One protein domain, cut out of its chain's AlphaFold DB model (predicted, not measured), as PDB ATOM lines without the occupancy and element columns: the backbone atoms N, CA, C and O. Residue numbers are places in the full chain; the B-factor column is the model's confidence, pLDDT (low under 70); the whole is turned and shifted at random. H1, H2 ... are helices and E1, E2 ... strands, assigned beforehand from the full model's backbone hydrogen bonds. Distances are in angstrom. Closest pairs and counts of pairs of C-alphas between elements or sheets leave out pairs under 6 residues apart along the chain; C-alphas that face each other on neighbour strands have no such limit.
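This is residues 6 to 68 of the 68 residues of an uncharacterized protein of Euryarchaeota archaeon (UniProt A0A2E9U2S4). A small antiparallel sheet of three strands has a helical hairpin packed on it: the short helix H1 covers one face, while the long helix H2 packs beside H1 and only grazes the sheet with its residues 34 to 39. H2 runs along the longest dimension of the domain, and residues 8 to 9, before H1, pair with one edge of the sheet. The printed part has 63 residues, with two named helices and then three named strands in the order H1, H2, E1, E2, E3; the sheet's order is E1, E2, E3 and the class is mixed, helices and strands. The whole is compact, with a radius of gyration of the C-alphas of 11.0 A, and rounded, with spans of 31 by 22 by 22 A.

E1, residues 46 to 49, E2, residues 54 to 58, and E3, residues 64 to 67, form a meander, each strand the antiparallel neighbour of the one before. E1 and E2 are a hairpin at 151 degrees between their directions, with N 47 and O 56 at 2.8 A and N 56 and O 47 at 2.8 A, within hydrogen-bond range. E2 and E3 are a hairpin at 135 degrees, with N 57 and O 65 at 2.8 A and N 65 and O 57 at 2.9 A, also within range. Residues 8 to 9 form a short antiparallel pairing with residues 64 to 65 of E3. H1, residues 11 to 19, is on the sheet at a height of 10.6 A. It lies over E2 and only just not over E3, with 6 of its C-alphas falling on E2 and 2 on E3, and runs along the strands, at 3 degrees to E2 on the local plane. H2, residues 24 to 40, touches H1 at a steep tilt of 44 degrees, opposite ways, and the two are a helical hairpin; their closest C-alphas are those of Ala 15 and Thr 31, 5.4 A apart. H2 only grazes the sheet with its residues 34 to 39; the closest C-alphas of H2 and E2 are those of Phe 38 and Lys 58, at 7.2 A. In H1 and H2 every O i to N i+4 pair is within hydrogen-bond range.

E2, 13.5 A long from first to last C-alpha, begins at C-alpha 54 (1.055, 20.078, 53.528). E1 measures 10.1 A and E3 9.5 A; E3 ends at C-alpha 67 (-2.080, 27.053, 52.897). H1 begins at C-alpha 11 (-3.862, 19.127, 39.857) and measures 11.6 A, and H2 measures 24.5 A.

The C-alphas of Pro 23 and Gly 44, the two farthest apart, are 31.3 A apart. The printed part has no cut, and its four links between named elements are tight. The model's mean pLDDT is 95.4 over the printed part, and no printed residue is under 70.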
ATOM      1  N   ASP A   6       0.739  33.214  41.155       77.06
ATOM      2  CA  ASP A   6       1.867  32.358  40.791       77.06
ATOM      3  C   ASP A   6       2.049  31.163  41.754       77.06
ATOM      4  O   ASP A   6       2.697  30.185  41.396       77.06
ATOM      5  N   ASP A   7       1.426  31.192  42.943       85.56
ATOM      6  CA  ASP A   7       1.401  30.061  43.886       85.56
ATOM      7  C   ASP A   7       0.297  29.034  43.558       85.56
ATOM      8  O   ASP A   7       0.086  28.068  44.304       85.56
ATOM      9  N   TRP A   8      -0.494  29.276  42.509       93.94
ATOM     10  CA  TRP A   8      -1.643  28.449  42.164       93.94
ATOM     11  C   TRP A   8      -1.211  27.307  41.257       93.94
ATOM     12  O   TRP A   8      -0.604  27.518  40.215       93.94
ATOM     13  N   LEU A   9      -1.587  26.092  41.639       96.62
ATOM     14  CA  LEU A   9      -1.193  24.871  40.949       96.62
ATOM     15  C   LEU A   9      -2.431  24.154  40.430       96.62
ATOM     16  O   LEU A   9      -3.387  23.914  41.175       96.62
ATOM     17  N   THR A  10      -2.411  23.761  39.165       97.69
ATOM     18  CA  THR A  10      -3.342  22.752  38.652       97.69
ATOM     19  C   THR A  10      -3.114  21.407  39.356       97.69
ATOM     20  O   THR A  10      -2.048  21.177  39.935       97.69
ATOM     21  N   PRO A  11      -4.080  20.469  39.316       97.75
ATOM     22  CA  PRO A  11      -3.862  19.127  39.857       97.75
ATOM     23  C   PRO A  11      -2.632  18.418  39.272       97.75
ATOM     24  O   PRO A  11      -1.981  17.668  39.988       97.75
ATOM     25  N   ASP A  12      -2.303  18.666  38.002       98.00
ATOM     26  CA  ASP A  12      -1.133  18.074  37.343       98.00
ATOM     27  C   ASP A  12       0.184  18.684  37.845       98.00
ATOM     28  O   ASP A  12       1.118  17.952  38.171       98.00
ATOM     29  N   GLU A  13       0.251  20.012  37.976       97.88
ATOM     30  CA  GLU A  13       1.430  20.697  38.523       97.88
ATOM     31  C   GLU A  13       1.656  20.331  39.993       97.88
ATOM     32  O   GLU A  13       2.786  20.052  40.394       97.88
ATOM     33  N   LEU A  14       0.583  20.250  40.787       97.06
ATOM     34  CA  LEU A  14       0.672  19.817  42.179       97.06
ATOM     35  C   LEU A  14       1.095  18.346  42.295       97.06
ATOM     36  O   LEU A  14       1.882  18.000  43.173       97.06
ATOM     37  N   ALA A  15       0.605  17.470  41.415       97.44
ATOM     38  CA  ALA A  15       1.038  16.076  41.394       97.44
ATOM     39  C   ALA A  15       2.529  15.946  41.051       97.44
ATOM     40  O   ALA A  15       3.231  15.139  41.660       97.44
ATOM     41  N   LEU A  16       3.019  16.747  40.099       97.62
ATOM     42  CA  LEU A  16       4.437  16.797  39.751       97.62
ATOM     43  C   LEU A  16       5.291  17.280  40.933       97.62
ATOM     44  O   LEU A  16       6.316  16.667  41.224       97.62
ATOM     45  N   ASP A  17       4.849  18.321  41.640       95.94
ATOM     46  CA  ASP A  17       5.527  18.843  42.833       95.94
ATOM     47  C   ASP A  17       5.595  17.807  43.971       95.94
ATOM     48  O   ASP A  17       6.645  17.604  44.580       95.94
ATOM     49  N   LEU A  18       4.492  17.100  44.239       95.12
ATOM     50  CA  LEU A  18       4.417  16.134  45.340       95.12
ATOM     51  C   LEU A  18       5.095  14.796  45.033       95.12
ATOM     52  O   LEU A  18       5.710  14.200  45.921       95.12
ATOM     53  N   TRP A  19       4.953  14.299  43.804       96.69
ATOM     54  CA  TRP A  19       5.247  12.904  43.468       96.69
ATOM     55  C   TRP A  19       6.083  12.733  42.199       96.69
ATOM     56  O   TRP A  19       6.302  11.600  41.787       96.69
ATOM     57  N   GLY A  20       6.599  13.799  41.581       96.75
ATOM     58  CA  GLY A  20       7.362  13.703  40.327       96.75
ATOM     59  C   GLY A  20       8.628  12.837  40.395       96.75
ATOM     60  O   GLY A  20       9.129  12.396  39.367       96.75
ATOM     61  N   ASN A  21       9.132  12.560  41.603       97.00
ATOM     62  CA  ASN A  21      10.280  11.678  41.841       97.00
ATOM     63  C   ASN A  21       9.891  10.231  42.205       97.00
ATOM     64  O   ASN A  21      10.768   9.428  42.526       97.00
ATOM     65  N   TYR A  22       8.598   9.903  42.241       96.00
ATOM     66  CA  TYR A  22       8.133   8.552  42.557       96.00
ATOM     67  C   TYR A  22       8.281   7.635  41.332       96.00
ATOM     68  O   TYR A  22       8.389   8.122  40.206       96.00
ATOM     69  N   PRO A  23       8.272   6.304  41.527       98.19
ATOM     70  CA  PRO A  23       8.072   5.365  40.427       98.19
ATOM     71  C   PRO A  23       6.840   5.735  39.588       98.19
ATOM     72  O   PRO A  23       5.843   6.215  40.131       98.19
ATOM     73  N   GLU A  24       6.917   5.514  38.275       97.50
ATOM     74  CA  GLU A  24       5.905   5.940  37.294       97.50
ATOM     75  C   GLU A  24       4.489   5.468  37.661       97.50
ATOM     76  O   GLU A  24       3.557   6.265  37.687       97.50
ATOM     77  N   ASP A  25       4.342   4.204  38.053       97.19
ATOM     78  CA  ASP A  25       3.066   3.609  38.458       97.19
ATOM     79  C   ASP A  25       2.459   4.283  39.699       97.19
ATOM     80  O   ASP A  25       1.250   4.521  39.771       97.19
ATOM     81  N   MET A  26       3.298   4.643  40.673       97.12
ATOM     82  CA  MET A  26       2.866   5.381  41.860       97.12
ATOM     83  C   MET A  26       2.511   6.831  41.531       97.12
ATOM     84  O   MET A  26       1.509   7.344  42.036       97.12
ATOM     85  N   TYR A  27       3.310   7.488  40.688       97.38
ATOM     86  CA  TYR A  27       3.041   8.846  40.225       97.38
ATOM     87  C   TYR A  27       1.690   8.920  39.501       97.38
ATOM     88  O   TYR A  27       0.854   9.759  39.846       97.38
ATOM     89  N   GLU A  28       1.430   8.013  38.560       97.75
ATOM     90  CA  GLU A  28       0.168   7.955  37.819       97.75
ATOM     91  C   GLU A  28      -1.029   7.702  38.745       97.75
ATOM     92  O   GLU A  28      -2.038   8.413  38.672       97.75
ATOM     93  N   GLY A  29      -0.908   6.733  39.660       97.75
ATOM     94  CA  GLY A  29      -1.960   6.405  40.623       97.75
ATOM     95  C   GLY A  29      -2.305   7.579  41.544       97.75
ATOM     96  O   GLY A  29      -3.481   7.918  41.712       97.75
ATOM     97  N   ASN A  30      -1.287   8.246  42.092       96.56
ATOM     98  CA  ASN A  30      -1.480   9.404  42.963       96.56
ATOM     99  C   ASN A  30      -2.037  10.613  42.198       96.56
ATOM    100  O   ASN A  30      -2.934  11.296  42.698       96.56
ATOM    101  N   THR A  31      -1.585  10.837  40.961       97.94
ATOM    102  CA  THR A  31      -2.107  11.899  40.088       97.94
ATOM    103  C   THR A  31      -3.590  11.687  39.788       97.94
ATOM    104  O   THR A  31      -4.397  12.612  39.919       97.94
ATOM    105  N   ALA A  32      -3.987  10.460  39.435       98.12
ATOM    106  CA  ALA A  32      -5.386  10.121  39.188       98.12
ATOM    107  C   ALA A  32      -6.250  10.328  40.443       98.12
ATOM    108  O   ALA A  32      -7.345  10.891  40.363       98.12
ATOM    109  N   TRP A  33      -5.747   9.931  41.615       96.75
ATOM    110  CA  TRP A  33      -6.428  10.163  42.885       96.75
ATOM    111  C   TRP A  33      -6.595  11.655  43.200       96.75
ATOM    112  O   TRP A  33      -7.694  12.087  43.558       96.75
ATOM    113  N   LEU A  34      -5.545  12.462  43.019       97.75
ATOM    114  CA  LEU A  34      -5.591  13.903  43.267       97.75
ATOM    115  C   LEU A  34      -6.624  14.607  42.383       97.75
ATOM    116  O   LEU A  34      -7.364  15.462  42.871       97.75
ATOM    117  N   LYS A  35      -6.738  14.211  41.112       98.19
ATOM    118  CA  LYS A  35      -7.780  14.719  40.204       98.19
ATOM    119  C   LYS A  35      -9.184  14.419  40.730       98.19
ATOM    120  O   LYS A  35     -10.018  15.315  40.794       98.19
ATOM    121  N   VAL A  36      -9.427  13.201  41.219       98.12
ATOM    122  CA  VAL A  36     -10.719  12.837  41.832       98.12
ATOM    123  C   VAL A  36     -11.004  13.659  43.093       98.12
ATOM    124  O   VAL A  36     -12.142  14.075  43.322       98.12
ATOM    125  N   VAL A  37      -9.990  13.896  43.929       96.94
ATOM    126  CA  VAL A  37     -10.108  14.768  45.107       96.94
ATOM    127  C   VAL A  37     -10.472  16.190  44.681       96.94
ATOM    128  O   VAL A  37     -11.410  16.769  45.232       96.94
ATOM    129  N   PHE A  38      -9.777  16.735  43.682       97.69
ATOM    130  CA  PHE A  38     -10.025  18.071  43.155       97.69
ATOM    131  C   PHE A  38     -11.442  18.225  42.598       97.69
ATOM    132  O   PHE A  38     -12.117  19.205  42.922       97.69
ATOM    133  N   ASP A  39     -11.924  17.249  41.830       97.69
ATOM    134  CA  ASP A  39     -13.270  17.260  41.251       97.69
ATOM    135  C   ASP A  39     -14.362  17.217  42.325       97.69
ATOM    136  O   ASP A  39     -15.388  17.889  42.214       97.69
ATOM    137  N   LYS A  40     -14.139  16.458  43.404       97.50
ATOM    138  CA  LYS A  40     -15.091  16.346  44.522       97.50
ATOM    139  C   LYS A  40     -15.078  17.554  45.453       97.50
ATOM    140  O   LYS A  40     -16.075  17.816  46.132       97.50
ATOM    141  N   LEU A  41     -13.966  18.278  45.532       97.12
ATOM    142  CA  LEU A  41     -13.873  19.477  46.352       97.12
ATOM    143  C   LEU A  41     -14.639  20.628  45.701       97.12
ATOM    144  O   LEU A  41     -14.429  20.989  44.543       97.12
ATOM    145  N   LYS A  42     -15.495  21.270  46.494       97.44
ATOM    146  CA  LYS A  42     -16.031  22.592  46.155       97.44
ATOM    147  C   LYS A  42     -14.924  23.642  46.235       97.44
ATOM    148  O   LYS A  42     -13.987  23.489  47.023       97.44
ATOM    149  N   VAL A  43     -15.067  24.746  45.502       97.62
ATOM    150  CA  VAL A  43     -14.212  25.926  45.704       97.62
ATOM    151  C   VAL A  43     -14.292  26.365  47.171       97.62
ATOM    152  O   VAL A  43     -15.365  26.430  47.774       97.62
ATOM    153  N   GLY A  44     -13.127  26.597  47.768       95.81
ATOM    154  CA  GLY A  44     -12.930  26.844  49.191       95.81
ATOM    155  C   GLY A  44     -12.687  25.592  50.040       95.81
ATOM    156  O   GLY A  44     -12.304  25.737  51.199       95.81
ATOM    157  N   GLY A  45     -12.898  24.392  49.492       97.44
ATOM    158  CA  GLY A  45     -12.616  23.120  50.153       97.44
ATOM    159  C   GLY A  45     -11.119  22.882  50.357       97.44
ATOM    160  O   GLY A  45     -10.296  23.400  49.603       97.44
ATOM    161  N   ILE A  46     -10.787  22.101  51.386       96.56
ATOM    162  CA  ILE A  46      -9.414  21.841  51.826       96.56
ATOM    163  C   ILE A  46      -9.095  20.356  51.662       96.56
ATOM    164  O   ILE A  46      -9.918  19.500  51.991       96.56
ATOM    165  N   TRP A  47      -7.889  20.064  51.193       96.69
ATOM    166  CA  TRP A  47      -7.291  18.740  51.165       96.69
ATOM    167  C   TRP A  47      -5.942  18.770  51.876       96.69
ATOM    168  O   TRP A  47      -5.133  19.656  51.629       96.69
ATOM    169  N   GLY A  48      -5.707  17.817  52.774       94.44
ATOM    170  CA  GLY A  48      -4.429  17.663  53.462       94.44
ATOM    171  C   GLY A  48      -3.662  16.469  52.915       94.44
ATOM    172  O   GLY A  48      -4.207  15.365  52.852       94.44
ATOM    173  N   TRP A  49      -2.392  16.679  52.581       93.06
ATOM    174  CA  TRP A  49      -1.438  15.612  52.321       93.06
ATOM    175  C   TRP A  49      -0.592  15.371  53.574       93.06
ATOM    176  O   TRP A  49       0.408  16.045  53.827       93.06
ATOM    177  N   MET A  50      -1.038  14.416  54.393       86.81
ATOM    178  CA  MET A  50      -0.505  14.197  55.743       86.81
ATOM    179  C   MET A  50       0.958  13.746  55.755       86.81
ATOM    180  O   MET A  50       1.687  14.128  56.665       86.81
ATOM    181  N   GLU A  51       1.406  12.979  54.759       85.81
ATOM    182  CA  GLU A  51       2.789  12.479  54.709       85.81
ATOM    183  C   GLU A  51       3.818  13.608  54.582       85.81
ATOM    184  O   GLU A  51       4.893  13.526  55.171       85.81
ATOM    185  N   ALA A  52       3.474  14.682  53.866       85.62
ATOM    186  CA  ALA A  52       4.335  15.858  53.735       85.62
ATOM    187  C   ALA A  52       3.989  16.977  54.729       85.62
ATOM    188  O   ALA A  52       4.657  18.007  54.725       85.62
ATOM    189  N   ASN A  53       2.951  16.803  55.557       92.06
ATOM    190  CA  ASN A  53       2.392  17.857  56.408       92.06
ATOM    191  C   ASN A  53       2.036  19.140  55.621       92.06
ATOM    192  O   ASN A  53       2.303  20.251  56.075       92.06
ATOM    193  N   ARG A  54       1.449  18.976  54.427       94.19
ATOM    194  CA  ARG A  54       1.055  20.078  53.528       94.19
ATOM    195  C   ARG A  54      -0.459  20.121  53.374       94.19
ATOM    196  O   ARG A  54      -1.113  19.078  53.299       94.19
ATOM    197  N   VAL A  55      -1.032  21.319  53.323       95.62
ATOM    198  CA  VAL A  55      -2.483  21.527  53.222       95.62
ATOM    199  C   VAL A  55      -2.780  22.414  52.023       95.62
ATOM    200  O   VAL A  55      -2.144  23.438  51.830       95.62
ATOM    201  N   PHE A  56      -3.770  22.043  51.220       96.44
ATOM    202  CA  PHE A  56      -4.123  22.728  49.982       96.44
ATOM    203  C   PHE A  56      -5.594  23.116  49.982       96.44
ATOM    204  O   PHE A  56      -6.463  22.354  50.405       96.44
ATOM    205  N   LYS A  57      -5.894  24.303  49.466       97.19
ATOM    206  CA  LYS A  57      -7.250  24.812  49.288       97.19
ATOM    207  C   LYS A  57      -7.568  24.923  47.806       97.19
ATOM    208  O   LYS A  57      -6.805  25.526  47.059       97.19
ATOM    209  N   LYS A  58      -8.719  24.404  47.379       97.75
ATOM    210  CA  LYS A  58      -9.230  24.641  46.023       97.75
ATOM    211  C   LYS A  58      -9.701  26.088  45.921       97.75
ATOM    212  O   LYS A  58     -10.613  26.486  46.645       97.75
ATOM    213  N   VAL A  59      -9.086  26.881  45.053       96.69
ATOM    214  CA  VAL A  59      -9.380  28.323  44.921       96.69
ATOM    215  C   VAL A  59     -10.157  28.661  43.656       96.69
ATOM    216  O   VAL A  59     -10.775  29.719  43.587       96.69
ATOM    217  N   SER A  60     -10.191  27.744  42.692       96.81
ATOM    218  CA  SER A  60     -10.969  27.858  41.462       96.81
ATOM    219  C   SER A  60     -11.356  26.475  40.936       96.81
ATOM    220  O   SER A  60     -11.021  25.453  41.539       96.81
ATOM    221  N   ASP A  61     -12.038  26.435  39.796       96.75
ATOM    222  CA  ASP A  61     -12.342  25.189  39.086       96.75
ATOM    223  C   ASP A  61     -11.119  24.577  38.389       96.75
ATOM    224  O   ASP A  61     -11.229  23.513  37.792       96.75
ATOM    225  N   THR A  62      -9.951  25.219  38.484       97.00
ATOM    226  CA  THR A  62      -8.707  24.750  37.859       97.00
ATOM    227  C   THR A  62      -7.508  24.664  38.802       97.00
ATOM    228  O   THR A  62      -6.578  23.934  38.485       97.00
ATOM    229  N   HIS A  63      -7.523  25.337  39.961       97.69
ATOM    230  CA  HIS A  63      -6.330  25.462  40.804       97.69
ATOM    231  C   HIS A  63      -6.544  25.145  42.288       97.69
ATOM    232  O   HIS A  63      -7.565  25.489  42.903       97.69
ATOM    233  N   PHE A  64      -5.500  24.567  42.870       97.19
ATOM    234  CA  PHE A  64      -5.187  24.572  44.289       97.19
ATOM    235  C   PHE A  64      -4.239  25.721  44.640       97.19
ATOM    236  O   PHE A  64      -3.497  26.213  43.798       97.19
ATOM    237  N   VAL A  65      -4.226  26.096  45.916       96.06
ATOM    238  CA  VAL A  65      -3.140  26.854  46.538       96.06
ATOM    239  C   VAL A  65      -2.776  26.172  47.855       96.06
ATOM    240  O   VAL A  65      -3.666  25.757  48.601       96.06
ATOM    241  N   GLU A  66      -1.492  26.031  48.158       95.12
ATOM    242  CA  GLU A  66      -1.064  25.556  49.478       95.12
ATOM    243  C   GLU A  66      -1.428  26.589  50.555       95.12
ATOM    244  O   GLU A  66      -1.374  27.786  50.295       95.12
ATOM    245  N   ILE A  67      -1.781  26.173  51.763       92.38
ATOM    246  CA  ILE A  67      -2.080  27.053  52.897       92.38
ATOM    247  C   ILE A  67      -1.285  26.591  54.123       92.38
ATOM    248  O   ILE A  67      -1.144  25.390  54.340       92.38
ATOM    249  N   GLU A  68      -0.757  27.556  54.881       77.38
ATOM    250  CA  GLU A  68      -0.094  27.343  56.181       77.38
ATOM    251  C   GLU A  68      -1.111  27.277  57.326       77.38
ATOM    252  O   GLU A  68      -2.086  28.071  57.296       77.38
TER     253      GLU A  68